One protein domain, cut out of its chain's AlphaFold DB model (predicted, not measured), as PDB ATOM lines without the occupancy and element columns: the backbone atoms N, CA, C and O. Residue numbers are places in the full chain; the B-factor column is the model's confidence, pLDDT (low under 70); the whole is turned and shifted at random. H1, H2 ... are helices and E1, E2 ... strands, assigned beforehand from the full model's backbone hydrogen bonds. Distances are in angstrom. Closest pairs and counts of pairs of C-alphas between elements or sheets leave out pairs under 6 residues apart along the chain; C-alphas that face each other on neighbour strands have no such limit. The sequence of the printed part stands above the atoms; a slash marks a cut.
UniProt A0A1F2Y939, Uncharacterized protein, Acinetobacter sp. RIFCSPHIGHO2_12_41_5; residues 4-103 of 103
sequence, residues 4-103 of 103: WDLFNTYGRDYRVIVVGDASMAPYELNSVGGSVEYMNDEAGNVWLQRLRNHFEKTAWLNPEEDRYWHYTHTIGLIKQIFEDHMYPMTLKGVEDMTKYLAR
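AT A GLANCE: This is residues 4 to 103 of the 103 residues of an uncharacterized protein of Acinetobacter sp. RIFCSPHIGHO2_12_41_5 (UniProt A0A1F2Y939). A small parallel sheet of three strands, E1, E2 and E3, has H5 covering one face, while H4 packs on the other beside H3, which only grazes the sheet. H2 packs on H3, a long loop of residues 31 to 43 lies far from the domain's mean, and H1 is off the sheet, near H3. The printed part has 100 residues, with five named helices and three named strands in the order H1, E1, H2, H3, E2, H4, E3, H5; the sheet order is E1, E2, E3, and the class is mixed, helices and strands. The whole is compact, with a radius of gyration of the C-alphas of 13.8 A, and flat, spanning 37 by 36 by 19 A.

HOW THE PARTS SIT: E2, residues 57 to 62, is the inner strand between E1, residues 15 to 19, and E3, residues 86 to 88. E1 and E2 are parallel at 18 degrees, with N 18 and O 59 within hydrogen-bond range at 2.9 A. E2 and E3 are parallel at 37 degrees, with N 87 and O 60 at 2.8 A. H5, residues 91 to 102, has a height over the sheet of 8.4 A, lies over E2 and E3 and runs along the strands, at 5 degrees to E2 on the local plane. With H4, residues 73 to 81, on the opposite face, this gives three layers, helices on both faces of a sheet. The closest C-alphas of H4 and E3 are those of Lys 79 and Met 86, 5.5 A apart. H3, residues 44 to 54, only grazes the sheet with residues 48 to 52. H3 and H4 touch, closest at the C-alphas of Gln 49 and Ile 81, 6.3 A, at a shallow tilt of 21 degrees, the same way. H2, residues 26 to 30, touches H3, closest at the C-alphas of Leu 29 and Gly 44, 4.7 A. H1, residues 4 to 9, is close to but not clearly touching H3; the closest C-alphas, Phe 7 and His 54, are 7.0 A apart. E1, H2, H3, E2 and E2, H4, E3 are strand-helix-strand units, parallel neighbour strands joined through helices, both with right-handed crossovers. In all five helices every O i to N i+4 pair is within hydrogen-bond range.

IN THESE COORDINATES: E2 is 16.5 A long, E1 13.2 A and E3 7.0 A. H5 is 16.5 A long, H3 15.6 A and H4 12.6 A; H1 and H2 are shorter. C-alpha 4 begins H1 at (6.251, 107.578, 129.747), C-alpha 57 begins E2 at (8.281, 121.735, 140.743), and C-alpha 102 ends H5 at (3.428, 128.205, 144.243).

THE WHOLE: The two C-alphas farthest apart, of Met 39 and Arg 103, are 37.9 A apart. The printed part has no cut. The link from H2 to H3, 13 residues, is long. The mean pLDDT of the printed part is 94.2, and no printed residue is under 70.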
ATOM      1  N   TRP A   4       5.726 106.767 130.859       91.62
ATOM      2  CA  TRP A   4       6.251 107.578 129.747       91.62
ATOM      3  C   TRP A   4       5.225 108.541 129.142       91.62
ATOM      4  O   TRP A   4       5.581 109.654 128.753       91.62
ATOM      5  N   ASP A   5       3.953 108.147 129.093       92.56
ATOM      6  CA  ASP A   5       2.892 108.991 128.539       92.56
ATOM      7  C   ASP A   5       2.728 110.271 129.367       92.56
ATOM      8  O   ASP A   5       2.377 111.317 128.827       92.56
ATOM      9  N   LEU A   6       3.042 110.216 130.665       91.00
ATOM     10  CA  LEU A   6       2.965 111.344 131.590       91.00
ATOM     11  C   LEU A   6       3.971 112.445 131.206       91.00
ATOM     12  O   LEU A   6       3.609 113.619 131.175       91.00
ATOM     13  N   PHE A   7       5.196 112.067 130.822       93.44
ATOM     14  CA  PHE A   7       6.226 113.011 130.366       93.44
ATOM     15  C   PHE A   7       5.947 113.575 128.967       93.44
ATOM     16  O   PHE A   7       6.319 114.709 128.677       93.44
ATOM     17  N   ASN A   8       5.271 112.804 128.112       93.94
ATOM     18  CA  ASN A   8       4.887 113.250 126.769       93.94
ATOM     19  C   ASN A   8       3.633 114.139 126.770       93.94
ATOM     20  O   ASN A   8       3.464 114.961 125.872       93.94
ATOM     21  N   THR A   9       2.747 113.962 127.753       95.06
ATOM     22  CA  THR A   9       1.459 114.670 127.828       95.06
ATOM     23  C   THR A   9       1.567 115.990 128.584       95.06
ATOM     24  O   THR A   9       0.945 116.972 128.186       95.06
ATOM     25  N   TYR A  10       2.339 116.029 129.674       95.56
ATOM     26  CA  TYR A  10       2.403 117.186 130.563       95.56
ATOM     27  C   TYR A  10       3.734 117.925 130.432       95.56
ATOM     28  O   TYR A  10       4.814 117.337 130.530       95.56
ATOM     29  N   GLY A  11       3.635 119.239 130.222       94.69
ATOM     30  CA  GLY A  11       4.776 120.143 130.144       94.69
ATOM     31  C   GLY A  11       5.530 120.266 131.469       94.69
ATOM     32  O   GLY A  11       5.048 119.879 132.534       94.69
ATOM     33  N   ARG A  12       6.738 120.835 131.402       95.94
ATOM     34  CA  ARG A  12       7.630 121.009 132.563       95.94
ATOM     35  C   ARG A  12       7.065 121.959 133.631       95.94
ATOM     36  O   ARG A  12       7.497 121.907 134.779       95.94
ATOM     37  N   ASP A  13       6.117 122.813 133.248       95.38
ATOM     38  CA  ASP A  13       5.455 123.831 134.067       95.38
ATOM     39  C   ASP A  13       4.418 123.254 135.045       95.38
ATOM     40  O   ASP A  13       4.037 123.914 136.019       95.38
ATOM     41  N   TYR A  14       4.002 122.004 134.840       96.94
ATOM     42  CA  TYR A  14       3.111 121.312 135.763       96.94
ATOM     43  C   TYR A  14       3.743 121.153 137.151       96.94
ATOM     44  O   TYR A  14       4.937 120.891 137.311       96.94
ATOM     45  N   ARG A  15       2.898 121.292 138.176       96.81
ATOM     46  CA  ARG A  15       3.248 121.024 139.572       96.81
ATOM     47  C   ARG A  15       2.876 119.585 139.895       96.81
ATOM     48  O   ARG A  15       1.711 119.216 139.763       96.81
ATOM     49  N   VAL A  16       3.848 118.784 140.321       97.25
ATOM     50  CA  VAL A  16       3.634 117.358 140.602       97.25
ATOM     51  C   VAL A  16       3.796 117.084 142.086       97.25
ATOM     52  O   VAL A  16       4.793 117.459 142.701       97.25
ATOM     53  N   ILE A  17       2.807 116.407 142.658       98.12
ATOM     54  CA  ILE A  17       2.838 115.927 144.036       98.12
ATOM     55  C   ILE A  17       2.777 114.405 143.979       98.12
ATOM     56  O   ILE A  17       1.806 113.847 143.470       98.12
ATOM     57  N   VAL A  18       3.808 113.744 144.496       97.94
ATOM     58  CA  VAL A  18       3.787 112.299 144.735       97.94
ATOM     59  C   VAL A  18       3.321 112.063 146.164       97.94
ATOM     60  O   VAL A  18       3.737 112.779 147.070       97.94
ATOM     61  N   VAL A  19       2.440 111.089 146.377       98.00
ATOM     62  CA  VAL A  19       1.887 110.773 147.698       98.00
ATOM     63  C   VAL A  19       2.184 109.313 148.015       98.00
ATOM     64  O   VAL A  19       1.806 108.439 147.240       98.00
ATOM     65  N   GLY A  20       2.853 109.050 149.137       97.06
ATOM     66  CA  GLY A  20       3.207 107.693 149.564       97.06
ATOM     67  C   GLY A  20       4.118 107.678 150.790       97.06
ATOM     68  O   GLY A  20       4.773 108.675 151.077       97.06
ATOM     69  N   ASP A  21       4.163 106.562 151.516       96.38
ATOM     70  CA  ASP A  21       4.951 106.391 152.756       96.38
ATOM     71  C   ASP A  21       6.478 106.449 152.552       96.38
ATOM     72  O   ASP A  21       7.237 106.637 153.507       96.38
ATOM     73  N   ALA A  22       6.935 106.301 151.301       96.81
ATOM     74  CA  ALA A  22       8.345 106.177 150.934       96.81
ATOM     75  C   ALA A  22       9.073 105.039 151.688       96.81
ATOM     76  O   ALA A  22      10.304 105.010 151.738       96.81
ATOM     77  N   SER A  23       8.315 104.084 152.233       95.75
ATOM     78  CA  SER A  23       8.803 102.964 153.027       95.75
ATOM     79  C   SER A  23       8.763 101.683 152.211       95.75
ATOM     80  O   SER A  23       7.715 101.122 151.925       95.75
ATOM     81  N   MET A  24       9.944 101.201 151.859       93.94
ATOM     82  CA  MET A  24      10.141  99.939 151.145       93.94
ATOM     83  C   MET A  24      11.523  99.382 151.442       93.94
ATOM     84  O   MET A  24      12.414 100.116 151.903       93.94
ATOM     85  N   ALA A  25      11.744  98.102 151.153       91.94
ATOM     86  CA  ALA A  25      13.091  97.574 151.224       91.94
ATOM     87  C   ALA A  25      13.984  98.248 150.155       91.94
ATOM     88  O   ALA A  25      13.532  98.497 149.038       91.94
ATOM     89  N   PRO A  26      15.270  98.535 150.439       91.44
ATOM     90  CA  PRO A  26      16.134  99.257 149.499       91.44
ATOM     91  C   PRO A  26      16.253  98.616 148.111       91.44
ATOM     92  O   PRO A  26      16.463  99.325 147.125       91.44
ATOM     93  N   TYR A  27      16.123  97.289 148.021       90.81
ATOM     94  CA  TYR A  27      16.188  96.580 146.746       90.81
ATOM     95  C   TYR A  27      14.978  96.879 145.852       90.81
ATOM     96  O   TYR A  27      15.159  96.936 144.639       90.81
ATOM     97  N   GLU A  28      13.801  97.140 146.435       92.00
ATOM     98  CA  GLU A  28      12.575  97.474 145.700       92.00
ATOM     99  C   GLU A  28      12.724  98.793 144.939       92.00
ATOM    100  O   GLU A  28      12.240  98.943 143.819       92.00
ATOM    101  N   LEU A  29      13.480  99.732 145.517       92.44
ATOM    102  CA  LEU A  29      13.729 101.040 144.926       92.44
ATOM    103  C   LEU A  29      14.925 101.049 143.961       92.44
ATOM    104  O   LEU A  29      14.873 101.707 142.923       92.44
ATOM    105  N   ASN A  30      16.014 100.357 144.307       92.81
ATOM    106  CA  ASN A  30      17.311 100.524 143.639       92.81
ATOM    107  C   ASN A  30      17.660  99.424 142.624       92.81
ATOM    108  O   ASN A  30      18.682  99.543 141.949       92.81
ATOM    109  N   SER A  31      16.852  98.364 142.506       89.06
ATOM    110  CA  SER A  31      17.176  97.213 141.650       89.06
ATOM    111  C   SER A  31      16.243  97.091 140.446       89.06
ATOM    112  O   SER A  31      15.034  97.327 140.530       89.06
ATOM    113  N   VAL A  32      16.809  96.658 139.319       88.62
ATOM    114  CA  VAL A  32      16.039  96.096 138.198       88.62
ATOM    115  C   VAL A  32      15.348  94.824 138.693       88.62
ATOM    116  O   VAL A  32      15.974  94.021 139.384       88.62
ATOM    117  N   GLY A  33      14.062  94.660 138.391       86.44
ATOM    118  CA  GLY A  33      13.239  93.581 138.946       86.44
ATOM    119  C   GLY A  33      12.978  93.677 140.456       86.44
ATOM    120  O   GLY A  33      12.538  92.697 141.045       86.44
ATOM    121  N   GLY A  34      13.277  94.815 141.097       80.44
ATOM    122  CA  GLY A  34      13.027  95.034 142.524       80.44
ATOM    123  C   GLY A  34      11.546  95.164 142.887       80.44
ATOM    124  O   GLY A  34      11.196  94.982 144.050       80.44
ATOM    125  N   SER A  35      10.675  95.459 141.919       81.69
ATOM    126  CA  SER A  35       9.233  95.523 142.165       81.69
ATOM    127  C   SER A  35       8.701  94.166 142.638       81.69
ATOM    128  O   SER A  35       8.977  93.120 142.052       81.69
ATOM    129  N   VAL A  36       7.913  94.201 143.714       76.88
ATOM    130  CA  VAL A  36       7.320  93.006 144.334       76.88
ATOM    131  C   VAL A  36       6.222  92.401 143.453       76.88
ATOM    132  O   VAL A  36       5.975  91.198 143.504       76.88
ATOM    133  N   GLU A  37       5.570  93.220 142.623       76.44
ATOM    134  CA  GLU A  37       4.412  92.807 141.824       76.44
ATOM    135  C   GLU A  37       4.763  92.429 140.377       76.44
ATOM    136  O   GLU A  37       4.024  91.680 139.737       76.44
ATOM    137  N   TYR A  38       5.868  92.941 139.832       77.75
ATOM    138  CA  TYR A  38       6.240  92.743 138.429       77.75
ATOM    139  C   TYR A  38       7.732  92.953 138.197       77.75
ATOM    140  O   TYR A  38       8.401  93.677 138.921       77.75
ATOM    141  N   MET A  39       8.257  92.377 137.118       80.69
ATOM    142  CA  MET A  39       9.643  92.605 136.725       80.69
ATOM    143  C   MET A  39       9.766  93.963 136.020       80.69
ATOM    144  O   MET A  39       9.318  94.127 134.889       80.69
ATOM    145  N   ASN A  40      10.340  94.952 136.704       83.94
ATOM    146  CA  ASN A  40      10.643  96.266 136.136       83.94
ATOM    147  C   ASN A  40      11.986  96.247 135.391       83.94
ATOM    148  O   ASN A  40      12.999  95.858 135.970       83.94
ATOM    149  N   ASP A  41      12.008  96.737 134.148       87.00
ATOM    150  CA  ASP A  41      13.228  96.828 133.325       87.00
ATOM    151  C   ASP A  41      14.244  97.854 133.861       87.00
ATOM    152  O   ASP A  41      15.437  97.779 133.569       87.00
ATOM    153  N   GLU A  42      13.783  98.811 134.671       91.50
ATOM    154  CA  GLU A  42      14.602  99.871 135.264       91.50
ATOM    155  C   GLU A  42      14.211 100.113 136.718       91.50
ATOM    156  O   GLU A  42      13.029 100.055 137.062       91.50
ATOM    157  N   ALA A  43      15.195 100.411 137.566       93.19
ATOM    158  CA  ALA A  43      14.993 100.634 138.994       93.19
ATOM    159  C   ALA A  43      14.050 101.820 139.290       93.19
ATOM    160  O   ALA A  43      14.005 102.808 138.553       93.19
ATOM    161  N   GLY A  44      13.299 101.737 140.392       92.75
ATOM    162  CA  GLY A  44      12.322 102.760 140.781       92.75
ATOM    163  C   GLY A  44      12.948 104.144 140.990       92.75
ATOM    164  O   GLY A  44      12.380 105.155 140.577       92.75
ATOM    165  N   ASN A  45      14.163 104.204 141.542       95.00
ATOM    166  CA  ASN A  45      14.903 105.455 141.711       95.00
ATOM    167  C   ASN A  45      15.166 106.187 140.380       95.00
ATOM    168  O   ASN A  45      15.100 107.415 140.350       95.00
ATOM    169  N   VAL A  46      15.395 105.464 139.276       95.94
ATOM    170  CA  VAL A  46      15.585 106.047 137.936       95.94
ATOM    171  C   VAL A  46      14.320 106.781 137.496       95.94
ATOM    172  O   VAL A  46      14.388 107.894 136.975       95.94
ATOM    173  N   TRP A  47      13.149 106.200 137.750       95.00
ATOM    174  CA  TRP A  47      11.869 106.820 137.417       95.00
ATOM    175  C   TRP A  47      11.568 108.054 138.262       95.00
ATOM    176  O   TRP A  47      11.116 109.063 137.720       95.00
ATOM    177  N   LEU A  48      11.875 108.015 139.560       96.31
ATOM    178  CA  LEU A  48      11.738 109.184 140.430       96.31
ATOM    179  C   LEU A  48      12.670 110.322 139.997       96.31
ATOM    180  O   LEU A  48      12.241 111.472 139.927       96.31
ATOM    181  N   GLN A  49      13.915 110.006 139.625       96.38
ATOM    182  CA  GLN A  49      14.855 110.987 139.077       96.38
ATOM    183  C   GLN A  49      14.360 111.574 137.750       96.38
ATOM    184  O   GLN A  49      14.437 112.783 137.548       96.38
ATOM    185  N   ARG A  50      13.798 110.756 136.849       96.31
ATOM    186  CA  ARG A  50      13.187 111.251 135.601       96.31
ATOM    187  C   ARG A  50      12.035 112.208 135.868       96.31
ATOM    188  O   ARG A  50      11.996 113.276 135.268       96.31
ATOM    189  N   LEU A  51      11.143 111.852 136.791       96.25
ATOM    190  CA  LEU A  51      10.031 112.705 137.196       96.25
ATOM    191  C   LEU A  51      10.539 114.045 137.738       96.25
ATOM    192  O   LEU A  51      10.088 115.095 137.280       96.25
ATOM    193  N   ARG A  52      11.530 114.011 138.637       95.56
ATOM    194  CA  ARG A  52      12.161 115.212 139.200       95.56
ATOM    195  C   ARG A  52      12.831 116.091 138.141       95.56
ATOM    196  O   ARG A  52      12.757 117.312 138.242       95.56
ATOM    197  N   ASN A  53      13.480 115.490 137.145       95.62
ATOM    198  CA  ASN A  53      14.210 116.204 136.091       95.62
ATOM    199  C   ASN A  53      13.288 116.788 135.006       95.62
ATOM    200  O   ASN A  53      13.640 117.772 134.339       95.62
ATOM    201  N   HIS A  54      12.123 116.172 134.794       96.75
ATOM    202  CA  HIS A  54      11.139 116.622 133.812       96.75
ATOM    203  C   HIS A  54      10.354 117.835 134.315       96.75
ATOM    204  O   HIS A  54      10.319 118.855 133.631       96.75
ATOM    205  N   PHE A  55       9.773 117.757 135.511       97.00
ATOM    206  CA  PHE A  55       8.942 118.827 136.069       97.00
ATOM    207  C   PHE A  55       9.764 119.799 136.916       97.00
ATOM    208  O   PHE A  55      10.571 119.394 137.750       97.00
ATOM    209  N   GLU A  56       9.535 121.102 136.750       95.06
ATOM    210  CA  GLU A  56      10.285 122.127 137.490       95.06
ATOM    211  C   GLU A  56       9.999 122.099 138.995       95.06
ATOM    212  O   GLU A  56      10.865 122.437 139.804       95.06
ATOM    213  N   LYS A  57       8.782 121.691 139.369       96.88
ATOM    214  CA  LYS A  57       8.281 121.735 140.743       96.88
ATOM    215  C   LYS A  57       7.616 120.422 141.110       96.88
ATOM    216  O   LYS A  57       6.454 120.168 140.786       96.88
ATOM    217  N   THR A  58       8.371 119.611 141.832       98.12
ATOM    218  CA  THR A  58       7.933 118.312 142.334       98.12
ATOM    219  C   THR A  58       8.076 118.272 143.840       98.12
ATOM    220  O   THR A  58       9.115 118.673 144.362       98.12
ATOM    221  N   ALA A  59       7.066 117.756 144.527       98.50
ATOM    222  CA  ALA A  59       7.117 117.508 145.958       98.50
ATOM    223  C   ALA A  59       6.627 116.095 146.275       98.50
ATOM    224  O   ALA A  59       5.841 115.516 145.522       98.50
ATOM    225  N   TRP A  60       7.070 115.563 147.408       98.62
ATOM    226  CA  TRP A  60       6.572 114.308 147.958       98.62
ATOM    227  C   TRP A  60       5.804 114.581 149.255       98.62
ATOM    228  O   TRP A  60       6.317 115.244 150.152       98.62
ATOM    229  N   LEU A  61       4.582 114.073 149.374       98.50
ATOM    230  CA  LEU A  61       3.766 114.156 150.580       98.50
ATOM    231  C   LEU A  61       3.737 112.784 151.254       98.50
ATOM    232  O   LEU A  61       3.145 111.839 150.731       98.50
ATOM    233  N   ASN A  62       4.390 112.677 152.407       98.31
ATOM    234  CA  ASN A  62       4.590 111.409 153.095       98.31
ATOM    235  C   ASN A  62       3.642 111.282 154.314       98.31
ATOM    236  O   ASN A  62       3.692 112.140 155.200       98.31
ATOM    237  N   PRO A  63       2.755 110.265 154.359       97.56
ATOM    238  CA  PRO A  63       1.872 109.996 155.492       97.56
ATOM    239  C   PRO A  63       2.573 109.407 156.724       97.56
ATOM    240  O   PRO A  63       1.992 109.466 157.805       97.56
ATOM    241  N   GLU A  64       3.791 108.871 156.594       96.69
ATOM    242  CA  GLU A  64       4.578 108.397 157.735       96.69
ATOM    243  C   GLU A  64       4.907 109.545 158.684       96.69
ATOM    244  O   GLU A  64       5.250 110.654 158.258       96.69
ATOM    245  N   GLU A  65       4.853 109.273 159.988       92.56
ATOM    246  CA  GLU A  65       5.192 110.285 160.983       92.56
ATOM    247  C   GLU A  65       6.661 110.704 160.826       92.56
ATOM    248  O   GLU A  65       7.562 109.867 160.840       92.56
ATOM    249  N   ASP A  66       6.914 112.013 160.737       90.44
ATOM    250  CA  ASP A  66       8.236 112.598 160.438       90.44
ATOM    251  C   ASP A  66       9.355 112.093 161.369       90.44
ATOM    252  O   ASP A  66      10.481 111.824 160.952       90.44
ATOM    253  N   ARG A  67       9.020 111.829 162.641       91.62
ATOM    254  CA  ARG A  67       9.958 111.251 163.619       91.62
ATOM    255  C   ARG A  67      10.527 109.894 163.199       91.62
ATOM    256  O   ARG A  67      11.574 109.506 163.717       91.62
ATOM    257  N   TYR A  68       9.841 109.165 162.316       91.25
ATOM    258  CA  TYR A  68      10.265 107.852 161.848       91.25
ATOM    259  C   TYR A  68      11.120 107.889 160.584       91.25
ATOM    260  O   TYR A  68      11.777 106.899 160.266       91.25
ATOM    261  N   TRP A  69      11.191 109.029 159.897       94.69
ATOM    262  CA  TRP A  69      11.857 109.129 158.600       94.69
ATOM    263  C   TRP A  69      13.347 108.793 158.664       94.69
ATOM    264  O   TRP A  69      13.901 108.232 157.723       94.69
ATOM    265  N   HIS A  70      13.993 109.076 159.794       91.94
ATOM    266  CA  HIS A  70      15.403 108.758 160.012       91.94
ATOM    267  C   HIS A  70      15.686 107.260 160.195       91.94
ATOM    268  O   HIS A  70      16.840 106.853 160.071       91.94
ATOM    269  N   TYR A  71      14.671 106.439 160.486       92.44
ATOM    270  CA  TYR A  71      14.848 104.996 160.679       92.44
ATOM    271  C   TYR A  71      14.665 104.197 159.388       92.44
ATOM    272  O   TYR A  71      15.189 103.087 159.285       92.44
ATOM    273  N   THR A  72      13.980 104.756 158.389       94.38
ATOM    274  CA  THR A  72      13.746 104.084 157.109       94.38
ATOM    275  C   THR A  72      14.663 104.649 156.028       94.38
ATOM    276  O   THR A  72      14.525 105.786 155.586       94.38
ATOM    277  N   HIS A  73      15.599 103.824 155.554       94.31
ATOM    278  CA  HIS A  73      16.613 104.243 154.580       94.31
ATOM    279  C   HIS A  73      16.019 104.787 153.269       94.31
ATOM    280  O   HIS A  73      16.497 105.788 152.735       94.31
ATOM    281  N   THR A  74      14.962 104.155 152.757       96.69
ATOM    282  CA  THR A  74      14.296 104.545 151.505       96.69
ATOM    283  C   THR A  74      13.573 105.886 151.615       96.69
ATOM    284  O   THR A  74      13.632 106.657 150.657       96.69
ATOM    285  N   ILE A  75      13.042 106.238 152.793       97.75
ATOM    286  CA  ILE A  75      12.516 107.583 153.064       97.75
ATOM    287  C   ILE A  75      13.626 108.628 152.884       97.75
ATOM    288  O   ILE A  75      13.433 109.625 152.189       97.75
ATOM    289  N   GLY A  76      14.814 108.381 153.444       96.44
ATOM    290  CA  GLY A  76      15.976 109.262 153.277       96.44
ATOM    291  C   GLY A  76      16.423 109.407 151.817       96.44
ATOM    292  O   GLY A  76      16.661 110.521 151.352       96.44
ATOM    293  N   LEU A  77      16.482 108.300 151.069       96.19
ATOM    294  CA  LEU A  77      16.827 108.319 149.641       96.19
ATOM    295  C   LEU A  77      15.805 109.103 148.810       96.19
ATOM    296  O   LEU A  77      16.189 109.920 147.977       96.19
ATOM    297  N   ILE A  78      14.509 108.882 149.039       97.88
ATOM    298  CA  ILE A  78      13.442 109.596 148.331       97.88
ATOM    299  C   ILE A  78      13.487 111.086 148.680       97.88
ATOM    300  O   ILE A  78      13.442 111.917 147.774       97.88
ATOM    301  N   LYS A  79      13.695 111.446 149.952       97.25
ATOM    302  CA  LYS A  79      13.904 112.842 150.363       97.25
ATOM    303  C   LYS A  79      15.061 113.496 149.605       97.25
ATOM    304  O   LYS A  79      14.913 114.625 149.147       97.25
ATOM    305  N   GLN A  80      16.174 112.782 149.428       96.69
ATOM    306  CA  GLN A  80      17.323 113.267 148.663       96.69
ATOM    307  C   GLN A  80      17.002 113.426 147.169       96.69
ATOM    308  O   GLN A  80      17.370 114.437 146.578       96.69
ATOM    309  N   ILE A  81      16.305 112.463 146.554       97.38
ATOM    310  CA  ILE A  81      15.880 112.552 145.143       97.38
ATOM    311  C   ILE A  81      14.981 113.776 144.919       97.38
ATOM    312  O   ILE A  81      15.072 114.427 143.882       97.38
ATOM    313  N   PHE A  82      14.140 114.105 145.898       97.88
ATOM    314  CA  PHE A  82      13.269 115.278 145.870       97.88
ATOM    315  C   PHE A  82      13.934 116.545 146.433       97.88
ATOM    316  O   PHE A  82      13.238 117.532 146.646       97.88
ATOM    317  N   GLU A  83      15.255 116.552 146.646       97.06
ATOM    318  CA  GLU A  83      16.022 117.724 147.109       97.06
ATOM    319  C   GLU A  83      15.420 118.364 148.371       97.06
ATOM    320  O   GLU A  83      15.178 119.566 148.437       97.06
ATOM    321  N   ASP A  84      15.104 117.531 149.364       97.12
ATOM    322  CA  ASP A  84      14.455 117.912 150.622       97.12
ATOM    323  C   ASP A  84      13.004 118.415 150.505       97.12
ATOM    324  O   ASP A  84      12.368 118.647 151.538       97.12
ATOM    325  N   HIS A  85      12.413 118.451 149.301       97.94
ATOM    326  CA  HIS A  85      10.995 118.757 149.060       97.94
ATOM    327  C   HIS A  85      10.065 117.562 149.317       97.94
ATOM    328  O   HIS A  85       9.157 117.260 148.539       97.94
ATOM    329  N   MET A  86      10.283 116.900 150.451       98.44
ATOM    330  CA  MET A  86       9.379 115.911 151.025       98.44
ATOM    331  C   MET A  86       8.786 116.454 152.323       98.44
ATOM    332  O   MET A  86       9.522 116.868 153.220       98.44
ATOM    333  N   TYR A  87       7.461 116.441 152.412       98.38
ATOM    334  CA  TYR A  87       6.681 117.083 153.463       98.38
ATOM    335  C   TYR A  87       5.799 116.056 154.180       98.38
ATOM    336  O   TYR A  87       5.253 115.167 153.523       98.38
ATOM    337  N   PRO A  88       5.627 116.155 155.508       97.94
ATOM    338  CA  PRO A  88       4.736 115.261 156.237       97.94
ATOM    339  C   PRO A  88       3.272 115.573 155.914       97.94
ATOM    340  O   PRO A  88       2.911 116.736 155.714       97.94
ATOM    341  N   MET A  89       2.402 114.561 155.925       97.31
ATOM    342  CA  MET A  89       0.957 114.703 155.692       97.31
ATOM    343  C   MET A  89       0.229 115.297 156.909       97.31
ATOM    344  O   MET A  89      -0.680 114.721 157.497       97.31
ATOM    345  N   THR A  90       0.653 116.495 157.296       97.12
ATOM    346  CA  THR A  90       0.051 117.323 158.338       97.12
ATOM    347  C   THR A  90      -0.435 118.626 157.719       97.12
ATOM    348  O   THR A  90       0.008 119.011 156.637       97.12
ATOM    349  N   LEU A  91      -1.300 119.360 158.424       97.56
ATOM    350  CA  LEU A  91      -1.746 120.679 157.965       97.56
ATOM    351  C   LEU A  91      -0.555 121.603 157.650       97.56
ATOM    352  O   LEU A  91      -0.538 122.266 156.616       97.56
ATOM    353  N   LYS A  92       0.463 121.588 158.517       97.88
ATOM    354  CA  LYS A  92       1.681 122.381 158.346       97.88
ATOM    355  C   LYS A  92       2.506 121.924 157.139       97.88
ATOM    356  O   LYS A  92       2.928 122.756 156.343       97.88
ATOM    357  N   GLY A  93       2.691 120.616 156.970       97.88
ATOM    358  CA  GLY A  93       3.436 120.076 155.832       97.88
ATOM    359  C   GLY A  93       2.766 120.375 154.488       97.88
ATOM    360  O   GLY A  93       3.446 120.779 153.549       97.88
ATOM    361  N   VAL A  94       1.433 120.286 154.406       98.12
ATOM    362  CA  VAL A  94       0.672 120.669 153.202       98.12
ATOM    363  C   VAL A  94       0.789 122.168 152.916       98.12
ATOM    364  O   VAL A  94       0.960 122.562 151.758       98.12
ATOM    365  N   GLU A  95       0.738 123.014 153.948       98.44
ATOM    366  CA  GLU A  95       0.943 124.460 153.810       98.44
ATOM    367  C   GLU A  95       2.336 124.776 153.238       98.44
ATOM    368  O   GLU A  95       2.462 125.542 152.279       98.44
ATOM    369  N   ASP A  96       3.383 124.169 153.795       98.31
ATOM    370  CA  ASP A  96       4.767 124.404 153.379       98.31
ATOM    371  C   ASP A  96       5.056 123.840 151.977       98.31
ATOM    372  O   ASP A  96       5.700 124.512 151.165       98.31
ATOM    373  N   MET A  97       4.500 122.671 151.647       98.38
ATOM    374  CA  MET A  97       4.538 122.101 150.297       98.38
ATOM    375  C   MET A  97       3.892 123.045 149.281       98.38
ATOM    376  O   MET A  97       4.481 123.357 148.246       98.38
ATOM    377  N   THR A  98       2.695 123.549 149.588       98.00
ATOM    378  CA  THR A  98       1.958 124.451 148.693       98.00
ATOM    379  C   THR A  98       2.730 125.751 148.467       98.00
ATOM    380  O   THR A  98       2.821 126.224 147.334       98.00
ATOM    381  N   LYS A  99       3.363 126.306 149.511       97.94
ATOM    382  CA  LYS A  99       4.234 127.488 149.390       97.94
ATOM    383  C   LYS A  99       5.424 127.255 148.463       97.94
ATOM    384  O   LYS A  99       5.792 128.164 147.725       97.94
ATOM    385  N   TYR A 100       6.039 126.076 148.509       97.88
ATOM    386  CA  TYR A 100       7.137 125.726 147.609       97.88
ATOM    387  C   TYR A 100       6.666 125.601 146.152       97.88
ATOM    388  O   TYR A 100       7.295 126.168 145.255       97.88
ATOM    389  N   LEU A 101       5.541 124.916 145.928       97.31
ATOM    390  CA  LEU A 101       4.984 124.688 144.592       97.31
ATOM    391  C   LEU A 101       4.418 125.963 143.948       97.31
ATOM    392  O   LEU A 101       4.406 126.064 142.726       97.31
ATOM    393  N   ALA A 102       3.955 126.932 144.741       95.19
ATOM    394  CA  ALA A 102       3.428 128.205 144.243       95.19
ATOM    395  C   ALA A 102       4.515 129.187 143.765       95.19
ATOM    396  O   ALA A 102       4.205 130.134 143.044       95.19
ATOM    397  N   ARG A 103       5.768 128.984 144.186       81.12
ATOM    398  CA  ARG A 103       6.935 129.734 143.695       81.12
ATOM    399  C   ARG A 103       7.425 129.171 142.368       81.12
ATOM    400  O   ARG A 103       8.266 129.837 141.743       81.12
TER     401      ARG A 103